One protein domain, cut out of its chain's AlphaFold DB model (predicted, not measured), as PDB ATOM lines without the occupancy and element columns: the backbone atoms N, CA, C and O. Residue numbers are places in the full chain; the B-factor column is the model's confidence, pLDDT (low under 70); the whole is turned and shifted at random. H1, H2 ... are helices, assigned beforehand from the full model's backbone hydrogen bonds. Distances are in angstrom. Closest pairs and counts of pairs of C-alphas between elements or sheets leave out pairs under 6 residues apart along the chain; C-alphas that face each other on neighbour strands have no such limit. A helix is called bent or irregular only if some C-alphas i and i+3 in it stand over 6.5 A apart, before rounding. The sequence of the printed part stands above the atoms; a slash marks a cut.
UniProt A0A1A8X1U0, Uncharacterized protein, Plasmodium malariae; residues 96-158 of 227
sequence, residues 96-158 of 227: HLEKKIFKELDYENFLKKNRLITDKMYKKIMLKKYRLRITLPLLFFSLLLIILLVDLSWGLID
ATOM      1  N   HIS A  96     -13.462  18.875 -29.837       75.19
ATOM      2  CA  HIS A  96     -13.107  19.803 -28.758       75.19
ATOM      3  C   HIS A  96     -14.072  19.700 -27.560       75.19
ATOM      4  O   HIS A  96     -13.652  19.808 -26.408       75.19
ATOM      5  N   LEU A  97     -15.350  19.420 -27.833       70.19
ATOM      6  CA  LEU A  97     -16.387  19.243 -26.818       70.19
ATOM      7  C   LEU A  97     -16.212  17.939 -26.040       70.19
ATOM      8  O   LEU A  97     -16.238  17.960 -24.812       70.19
ATOM      9  N   GLU A  98     -15.946  16.828 -26.726       62.16
ATOM     10  CA  GLU A  98     -15.666  15.543 -26.074       62.16
ATOM     11  C   GLU A  98     -14.443  15.649 -25.161       62.16
ATOM     12  O   GLU A  98     -14.501  15.242 -24.005       62.16
ATOM     13  N   LYS A  99     -13.361  16.293 -25.620       76.38
ATOM     14  CA  LYS A  99     -12.177  16.552 -24.782       76.38
ATOM     15  C   LYS A  99     -12.510  17.367 -23.533       76.38
ATOM     16  O   LYS A  99     -11.935  17.116 -22.476       76.38
ATOM     17  N   LYS A 100     -13.428  18.333 -23.637       76.00
ATOM     18  CA  LYS A 100     -13.884  19.138 -22.496       76.00
ATOM     19  C   LYS A 100     -14.672  18.286 -21.498       76.00
ATOM     20  O   LYS A 100     -14.405  18.377 -20.304       76.00
ATOM     21  N   ILE A 101     -15.557  17.418 -21.989       71.25
ATOM     22  CA  ILE A 101     -16.332  16.472 -21.172       71.25
ATOM     23  C   ILE A 101     -15.398  15.482 -20.469       71.25
ATOM     24  O   ILE A 101     -15.478  15.333 -19.253       71.25
ATOM     25  N   PHE A 102     -14.459  14.869 -21.197       73.88
ATOM     26  CA  PHE A 102     -13.494  13.933 -20.618       73.88
ATOM     27  C   PHE A 102     -12.571  14.600 -19.610       73.88
ATOM     28  O   PHE A 102     -12.278  13.993 -18.593       73.88
ATOM     29  N   LYS A 103     -12.148  15.846 -19.833       69.62
ATOM     30  CA  LYS A 103     -11.319  16.576 -18.866       69.62
ATOM     31  C   LYS A 103     -12.070  16.874 -17.567       69.62
ATOM     32  O   LYS A 103     -11.463  16.806 -16.503       69.62
ATOM     33  N   GLU A 104     -13.361  17.193 -17.639       71.06
ATOM     34  CA  GLU A 104     -14.202  17.412 -16.453       71.06
ATOM     35  C   GLU A 104     -14.447  16.081 -15.704       71.06
ATOM     36  O   GLU A 104     -14.262  16.018 -14.492       71.06
ATOM     37  N   LEU A 105     -14.740  14.994 -16.431       70.69
ATOM     38  CA  LEU A 105     -14.898  13.631 -15.889       70.69
ATOM     39  C   LEU A 105     -13.608  13.079 -15.269       70.69
ATOM     40  O   LEU A 105     -13.617  12.466 -14.203       70.69
ATOM     41  N   ASP A 106     -12.482  13.298 -15.937       66.50
ATOM     42  CA  ASP A 106     -11.169  12.888 -15.459       66.50
ATOM     43  C   ASP A 106     -10.781  13.731 -14.240       66.50
ATOM     44  O   ASP A 106     -10.276  13.191 -13.264       66.50
ATOM     45  N   TYR A 107     -11.124  15.025 -14.207       63.16
ATOM     46  CA  TYR A 107     -10.971  15.865 -13.016       63.16
ATOM     47  C   TYR A 107     -11.793  15.347 -11.827       63.16
ATOM     48  O   TYR A 107     -11.253  15.240 -10.724       63.16
ATOM     49  N   GLU A 108     -13.050  14.940 -12.030       64.81
ATOM     50  CA  GLU A 108     -13.852  14.272 -10.994       64.81
ATOM     51  C   GLU A 108     -13.193  12.969 -10.508       64.81
ATOM     52  O   GLU A 108     -13.113  12.727  -9.300       64.81
ATOM     53  N   ASN A 109     -12.646  12.157 -11.418       67.25
ATOM     54  CA  ASN A 109     -11.930  10.924 -11.079       67.25
ATOM     55  C   ASN A 109     -10.601  11.181 -10.350       67.25
ATOM     56  O   ASN A 109     -10.283  10.481  -9.384       67.25
ATOM     57  N   PHE A 110      -9.840  12.201 -10.750       60.56
ATOM     58  CA  PHE A 110      -8.623  12.652 -10.070       60.56
ATOM     59  C   PHE A 110      -8.923  13.115  -8.648       60.56
ATOM     60  O   PHE A 110      -8.209  12.760  -7.707       60.56
ATOM     61  N   LEU A 111     -10.004  13.865  -8.471       61.16
ATOM     62  CA  LEU A 111     -10.449  14.322  -7.165       61.16
ATOM     63  C   LEU A 111     -10.959  13.168  -6.288       61.16
ATOM     64  O   LEU A 111     -10.619  13.099  -5.107       61.16
ATOM     65  N   LYS A 112     -11.691  12.210  -6.868       61.09
ATOM     66  CA  LYS A 112     -12.162  10.992  -6.187       61.09
ATOM     67  C   LYS A 112     -11.013  10.063  -5.782       61.09
ATOM     68  O   LYS A 112     -11.112   9.376  -4.769       61.09
ATOM     69  N   LYS A 113      -9.906  10.069  -6.528       62.59
ATOM     70  CA  LYS A 113      -8.676   9.334  -6.194       62.59
ATOM     71  C   LYS A 113      -7.863  10.017  -5.088       62.59
ATOM     72  O   LYS A 113      -7.227   9.334  -4.294       62.59
ATOM     73  N   ASN A 114      -7.951  11.343  -4.983       60.41
ATOM     74  CA  ASN A 114      -7.357  12.134  -3.899       60.41
ATOM     75  C   ASN A 114      -8.252  12.225  -2.640       60.41
ATOM     76  O   ASN A 114      -7.901  12.912  -1.679       60.41
ATOM     77  N   ARG A 115      -9.373  11.484  -2.600       50.16
ATOM     78  CA  ARG A 115     -10.380  11.393  -1.514       50.16
ATOM     79  C   ARG A 115      -9.874  10.760  -0.203       50.16
ATOM     80  O   ARG A 115     -10.668  10.256   0.582       50.16
ATOM     81  N   LEU A 116      -8.570  10.784   0.060       54.72
ATOM     82  CA  LEU A 116      -8.042  10.670   1.427       54.72
ATOM     83  C   LEU A 116      -8.024  12.035   2.135       54.72
ATOM     84  O   LEU A 116      -7.941  12.096   3.356       54.72
ATOM     85  N   ILE A 117      -8.165  13.137   1.392       60.31
ATOM     86  CA  ILE A 117      -8.208  14.490   1.946       60.31
ATOM     87  C   ILE A 117      -9.676  14.854   2.243       60.31
ATOM     88  O   ILE A 117     -10.408  15.335   1.383       60.31
ATOM     89  N   THR A 118     -10.113  14.544   3.466       64.44
ATOM     90  CA  THR A 118     -11.330  15.004   4.169       64.44
ATOM     91  C   THR A 118     -12.583  15.221   3.295       64.44
ATOM     92  O   THR A 118     -12.946  16.348   2.941       64.44
ATOM     93  N   ASP A 119     -13.302  14.121   3.034       67.88
ATOM     94  CA  ASP A 119     -14.564  13.984   2.269       67.88
ATOM     95  C   ASP A 119     -15.580  15.135   2.492       67.88
ATOM     96  O   ASP A 119     -16.238  15.605   1.559       67.88
ATOM     97  N   LYS A 120     -15.640  15.683   3.715       73.06
ATOM     98  CA  LYS A 120     -16.569  16.752   4.115       73.06
ATOM     99  C   LYS A 120     -16.249  18.132   3.519       73.06
ATOM    100  O   LYS A 120     -17.175  18.871   3.185       73.06
ATOM    101  N   MET A 121     -14.974  18.513   3.395       71.19
ATOM    102  CA  MET A 121     -14.588  19.806   2.797       71.19
ATOM    103  C   MET A 121     -14.610  19.728   1.271       71.19
ATOM    104  O   MET A 121     -15.115  20.637   0.610       71.19
ATOM    105  N   TYR A 122     -14.164  18.594   0.728       68.31
ATOM    106  CA  TYR A 122     -14.231  18.292  -0.695       68.31
ATOM    107  C   TYR A 122     -15.664  18.392  -1.236       68.31
ATOM    108  O   TYR A 122     -15.917  19.147  -2.177       68.31
ATOM    109  N   LYS A 123     -16.628  17.726  -0.585       71.06
ATOM    110  CA  LYS A 123     -18.041  17.763  -0.989       71.06
ATOM    111  C   LYS A 123     -18.607  19.186  -0.990       71.06
ATOM    112  O   LYS A 123     -19.364  19.529  -1.891       71.06
ATOM    113  N   LYS A 124     -18.205  20.042  -0.041       75.69
ATOM    114  CA  LYS A 124     -18.634  21.454   0.014       75.69
ATOM    115  C   LYS A 124     -18.073  22.282  -1.147       75.69
ATOM    116  O   LYS A 124     -18.813  23.056  -1.749       75.69
ATOM    117  N   ILE A 125     -16.792  22.116  -1.478       72.00
ATOM    118  CA  ILE A 125     -16.136  22.854  -2.573       72.00
ATOM    119  C   ILE A 125     -16.649  22.369  -3.933       72.00
ATOM    120  O   ILE A 125     -16.959  23.190  -4.801       72.00
ATOM    121  N   MET A 126     -16.794  21.052  -4.098       71.12
ATOM    122  CA  MET A 126     -17.344  20.438  -5.304       71.12
ATOM    123  C   MET A 126     -18.789  20.888  -5.512       71.12
ATOM    124  O   MET A 126     -19.092  21.432  -6.565       71.12
ATOM    125  N   LEU A 127     -19.656  20.797  -4.496       70.81
ATOM    126  CA  LEU A 127     -21.042  21.264  -4.595       70.81
ATOM    127  C   LEU A 127     -21.114  22.756  -4.953       70.81
ATOM    128  O   LEU A 127     -21.943  23.139  -5.768       70.81
ATOM    129  N   LYS A 128     -20.231  23.605  -4.410       72.12
ATOM    130  CA  LYS A 128     -20.239  25.051  -4.695       72.12
ATOM    131  C   LYS A 128     -19.836  25.375  -6.141       72.12
ATOM    132  O   LYS A 128     -20.457  26.236  -6.759       72.12
ATOM    133  N   LYS A 129     -18.842  24.676  -6.700       73.31
ATOM    134  CA  LYS A 129     -18.408  24.856  -8.100       73.31
ATOM    135  C   LYS A 129     -19.356  24.183  -9.098       73.31
ATOM    136  O   LYS A 129     -19.673  24.762 -10.135       73.31
ATOM    137  N   TYR A 130     -19.822  22.984  -8.767       71.44
ATOM    138  CA  TYR A 130     -20.677  22.166  -9.621       71.44
ATOM    139  C   TYR A 130     -22.099  22.711  -9.679       71.44
ATOM    140  O   TYR A 130     -22.680  22.746 -10.754       71.44
ATOM    141  N   ARG A 131     -22.629  23.250  -8.570       74.12
ATOM    142  CA  ARG A 131     -23.918  23.951  -8.580       74.12
ATOM    143  C   ARG A 131     -23.889  25.081  -9.600       74.12
ATOM    144  O   ARG A 131     -24.762  25.110 -10.447       74.12
ATOM    145  N   LEU A 132     -22.863  25.932  -9.619       74.50
ATOM    146  CA  LEU A 132     -22.795  27.021 -10.601       74.50
ATOM    147  C   LEU A 132     -22.740  26.511 -12.054       74.50
ATOM    148  O   LEU A 132     -23.466  27.016 -12.905       74.50
ATOM    149  N   ARG A 133     -21.914  25.494 -12.334       79.38
ATOM    150  CA  ARG A 133     -21.731  24.969 -13.700       79.38
ATOM    151  C   ARG A 133     -22.891  24.113 -14.204       79.38
ATOM    152  O   ARG A 133     -23.150  24.126 -15.399       79.38
ATOM    153  N   ILE A 134     -23.588  23.399 -13.320       77.62
ATOM    154  CA  ILE A 134     -24.736  22.555 -13.672       77.62
ATOM    155  C   ILE A 134     -26.045  23.327 -13.663       77.62
ATOM    156  O   ILE A 134     -26.931  22.989 -14.440       77.62
ATOM    157  N   THR A 135     -26.181  24.373 -12.844       78.50
ATOM    158  CA  THR A 135     -27.448  25.118 -12.764       78.50
ATOM    159  C   THR A 135     -27.858  25.659 -14.131       78.50
ATOM    160  O   THR A 135     -29.029  25.581 -14.468       78.50
ATOM    161  N   LEU A 136     -26.912  26.138 -14.945       81.12
ATOM    162  CA  LEU A 136     -27.216  26.694 -16.265       81.12
ATOM    163  C   LEU A 136     -27.775  25.648 -17.261       81.12
ATOM    164  O   LEU A 136     -28.893  25.843 -17.739       81.12
ATOM    165  N   PRO A 137     -27.082  24.528 -17.560       84.50
ATOM    166  CA  PRO A 137     -27.634  23.498 -18.440       84.50
ATOM    167  C   PRO A 137     -28.875  22.818 -17.847       84.50
ATOM    168  O   PRO A 137     -29.790  22.481 -18.594       84.50
ATOM    169  N   LEU A 138     -28.947  22.654 -16.521       83.44
ATOM    170  CA  LEU A 138     -30.116  22.076 -15.857       83.44
ATOM    171  C   LEU A 138     -31.346  22.981 -15.981       83.44
ATOM    172  O   LEU A 138     -32.434  22.486 -16.252       83.44
ATOM    173  N   LEU A 139     -31.183  24.297 -15.824       87.00
ATOM    174  CA  LEU A 139     -32.264  25.266 -16.002       87.00
ATOM    175  C   LEU A 139     -32.780  25.256 -17.443       87.00
ATOM    176  O   LEU A 139     -33.988  25.214 -17.658       87.00
ATOM    177  N   PHE A 140     -31.871  25.245 -18.420       85.50
ATOM    178  CA  PHE A 140     -32.239  25.173 -19.832       85.50
ATOM    179  C   PHE A 140     -33.020  23.890 -20.150       85.50
ATOM    180  O   PHE A 140     -34.061  23.937 -20.798       85.50
ATOM    181  N   PHE A 141     -32.571  22.749 -19.624       84.00
ATOM    182  CA  PHE A 141     -33.271  21.476 -19.777       84.00
ATOM    183  C   PHE A 141     -34.659  21.478 -19.117       84.00
ATOM    184  O   PHE A 141     -35.623  21.000 -19.711       84.00
ATOM    185  N   SER A 142     -34.786  22.062 -17.923       86.19
ATOM    186  CA  SER A 142     -36.078  22.212 -17.243       86.19
ATOM    187  C   SER A 142     -37.054  23.082 -18.039       86.19
ATOM    188  O   SER A 142     -38.224  22.730 -18.139       86.19
ATOM    189  N   LEU A 143     -36.588  24.178 -18.648       89.12
ATOM    190  CA  LEU A 143     -37.421  25.019 -19.517       89.12
ATOM    191  C   LEU A 143     -37.921  24.246 -20.742       89.12
ATOM    192  O   LEU A 143     -39.105  24.309 -21.059       89.12
ATOM    193  N   LEU A 144     -37.048  23.468 -21.389       87.69
ATOM    194  CA  LEU A 144     -37.436  22.611 -22.514       87.69
ATOM    195  C   LEU A 144     -38.485  21.569 -22.113       87.69
ATOM    196  O   LEU A 144     -39.440  21.346 -22.854       87.69
ATOM    197  N   LEU A 145     -38.337  20.953 -20.936       88.00
ATOM    198  CA  LEU A 145     -39.333  20.018 -20.412       88.00
ATOM    199  C   LEU A 145     -40.680  20.696 -20.170       88.00
ATOM    200  O   LEU A 145     -41.704  20.124 -20.528       88.00
ATOM    201  N   ILE A 146     -40.687  21.899 -19.591       89.62
ATOM    202  CA  ILE A 146     -41.919  22.663 -19.357       89.62
ATOM    203  C   ILE A 146     -42.605  22.981 -20.688       89.62
ATOM    204  O   ILE A 146     -43.800  22.736 -20.812       89.62
ATOM    205  N   ILE A 147     -41.862  23.451 -21.695       86.69
ATOM    206  CA  ILE A 147     -42.404  23.708 -23.040       86.69
ATOM    207  C   ILE A 147     -43.023  22.430 -23.620       86.69
ATOM    208  O   ILE A 147     -44.139  22.469 -24.126       86.69
ATOM    209  N   LEU A 148     -42.345  21.287 -23.486       85.00
ATOM    210  CA  LEU A 148     -42.839  19.998 -23.976       85.00
ATOM    211  C   LEU A 148     -44.090  19.523 -23.222       85.00
ATOM    212  O   LEU A 148     -45.002  18.983 -23.834       85.00
ATOM    213  N   LEU A 149     -44.159  19.734 -21.906       87.56
ATOM    214  CA  LEU A 149     -45.333  19.431 -21.080       87.56
ATOM    215  C   LEU A 149     -46.536  20.302 -21.455       87.56
ATOM    216  O   LEU A 149     -47.656  19.793 -21.522       87.56
ATOM    217  N   VAL A 150     -46.312  21.593 -21.703       85.69
ATOM    218  CA  VAL A 150     -47.351  22.528 -22.155       85.69
ATOM    219  C   VAL A 150     -47.851  22.130 -23.539       85.69
ATOM    220  O   VAL A 150     -49.056  22.014 -23.729       85.69
ATOM    221  N   ASP A 151     -46.947  21.841 -24.469       80.25
ATOM    222  CA  ASP A 151     -47.289  21.411 -25.827       80.25
ATOM    223  C   ASP A 151     -48.034  20.062 -25.828       80.25
ATOM    224  O   ASP A 151     -49.048  19.905 -26.501       80.25
ATOM    225  N   LEU A 152     -47.612  19.115 -24.979       79.12
ATOM    226  CA  LEU A 152     -48.304  17.837 -24.782       79.12
ATOM    227  C   LEU A 152     -49.703  18.019 -24.177       79.12
ATOM    228  O   LEU A 152     -50.612  17.260 -24.500       79.12
ATOM    229  N   SER A 153     -49.869  19.005 -23.294       79.94
ATOM    230  CA  SER A 153     -51.165  19.331 -22.694       79.94
ATOM    231  C   SER A 153     -52.084  20.026 -23.700       79.94
ATOM    232  O   SER A 153     -53.270  19.719 -23.740       79.94
ATOM    233  N   TRP A 154     -51.541  20.901 -24.551       72.38
ATOM    234  CA  TRP A 154     -52.287  21.587 -25.607       72.38
ATOM    235  C   TRP A 154     -52.741  20.623 -26.705       72.38
ATOM    236  O   TRP A 154     -53.914  20.603 -27.066       72.38
ATOM    237  N   GLY A 155     -51.847  19.738 -27.153       68.31
ATOM    238  CA  GLY A 155     -52.174  18.681 -28.114       68.31
ATOM    239  C   GLY A 155     -53.122  17.603 -27.573       68.31
ATOM    240  O   GLY A 155     -53.549  16.734 -28.328       68.31
ATOM    241  N   LEU A 156     -53.445  17.621 -26.273       62.38
ATOM    242  CA  LEU A 156     -54.495  16.783 -25.687       62.38
ATOM    243  C   LEU A 156     -55.874  17.467 -25.711       62.38
ATOM    244  O   LEU A 156     -56.881  16.770 -25.607       62.38
ATOM    245  N   ILE A 157     -55.911  18.802 -25.793       64.88
ATOM    246  CA  ILE A 157     -57.132  19.620 -25.749       64.88
ATOM    247  C   ILE A 157     -57.648  19.890 -27.165       64.88
ATOM    248  O   ILE A 157     -58.848  19.766 -27.388       64.88
ATOM    249  N   ASP A 158     -56.756  20.188 -28.113       57.59
ATOM    250  CA  ASP A 158     -57.112  20.399 -29.518       57.59
ATOM    251  C   ASP A 158     -56.573  19.265 -30.388       57.59
ATOM    252  O   ASP A 158     -55.369  19.134 -30.614       57.59
TER     253      ASP A 158
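AT A GLANCE: This is residues 96 to 158 of the 227 residues of an uncharacterized protein of Plasmodium malariae (UniProt A0A1A8X1U0). A long helix, H2, kinked partway along, and a shorter helix, H1, make a lopsided V, with a tight link at its corner. H1 is the short limb, and the stretch of H2 beyond the kink runs far out from the corner and makes most of the length. The printed part has 63 residues with two named helices, H1 then H2, and no named strand; the class is all helix. The whole is extended, with a radius of gyration of the C-alphas of 18.1 A, and flat in outline, spanning 59 by 30 by 15 A.

IN THESE COORDINATES: H2, the longest helix, holds residues 119 to 157 and measures 51.3 A from first to last C-alpha; C-alpha 119 is at (-14.564, 13.984, 2.269), and C-alpha 157 is at (-57.132, 19.620, -25.749). H1 holds residues 96 to 113, 25.3 A long, and begins with C-alpha 96 at (-13.107, 19.803, -28.758).

HOW THE PARTS SIT: H2 has a kink of 47 degrees near residue 133. It is neither bent nor irregular, but only just: C-alphas 133 and 136 are 6.3 A apart. H1 and H2 are near each other, with 5 pairs of C-alphas within 10 A; their closest C-alphas are 8.5 A apart. Residues 96 to 107 of H1 stand free, and so do residues 127 to 158, of which 127 to 157 belong to H2. Every O i to N i+4 pair is within hydrogen-bond range in H1, and 31 of 35 are in H2.

THE WHOLE: The two C-alphas farthest apart, those of Leu 116 and Asp 158, are 58.8 A apart. The printed part has no cut, and the tight link from H1 to H2 has five residues. The mean pLDDT of the printed part is 73.2; 21 residues are under 70, among them 106 to 119 and 155 to 158.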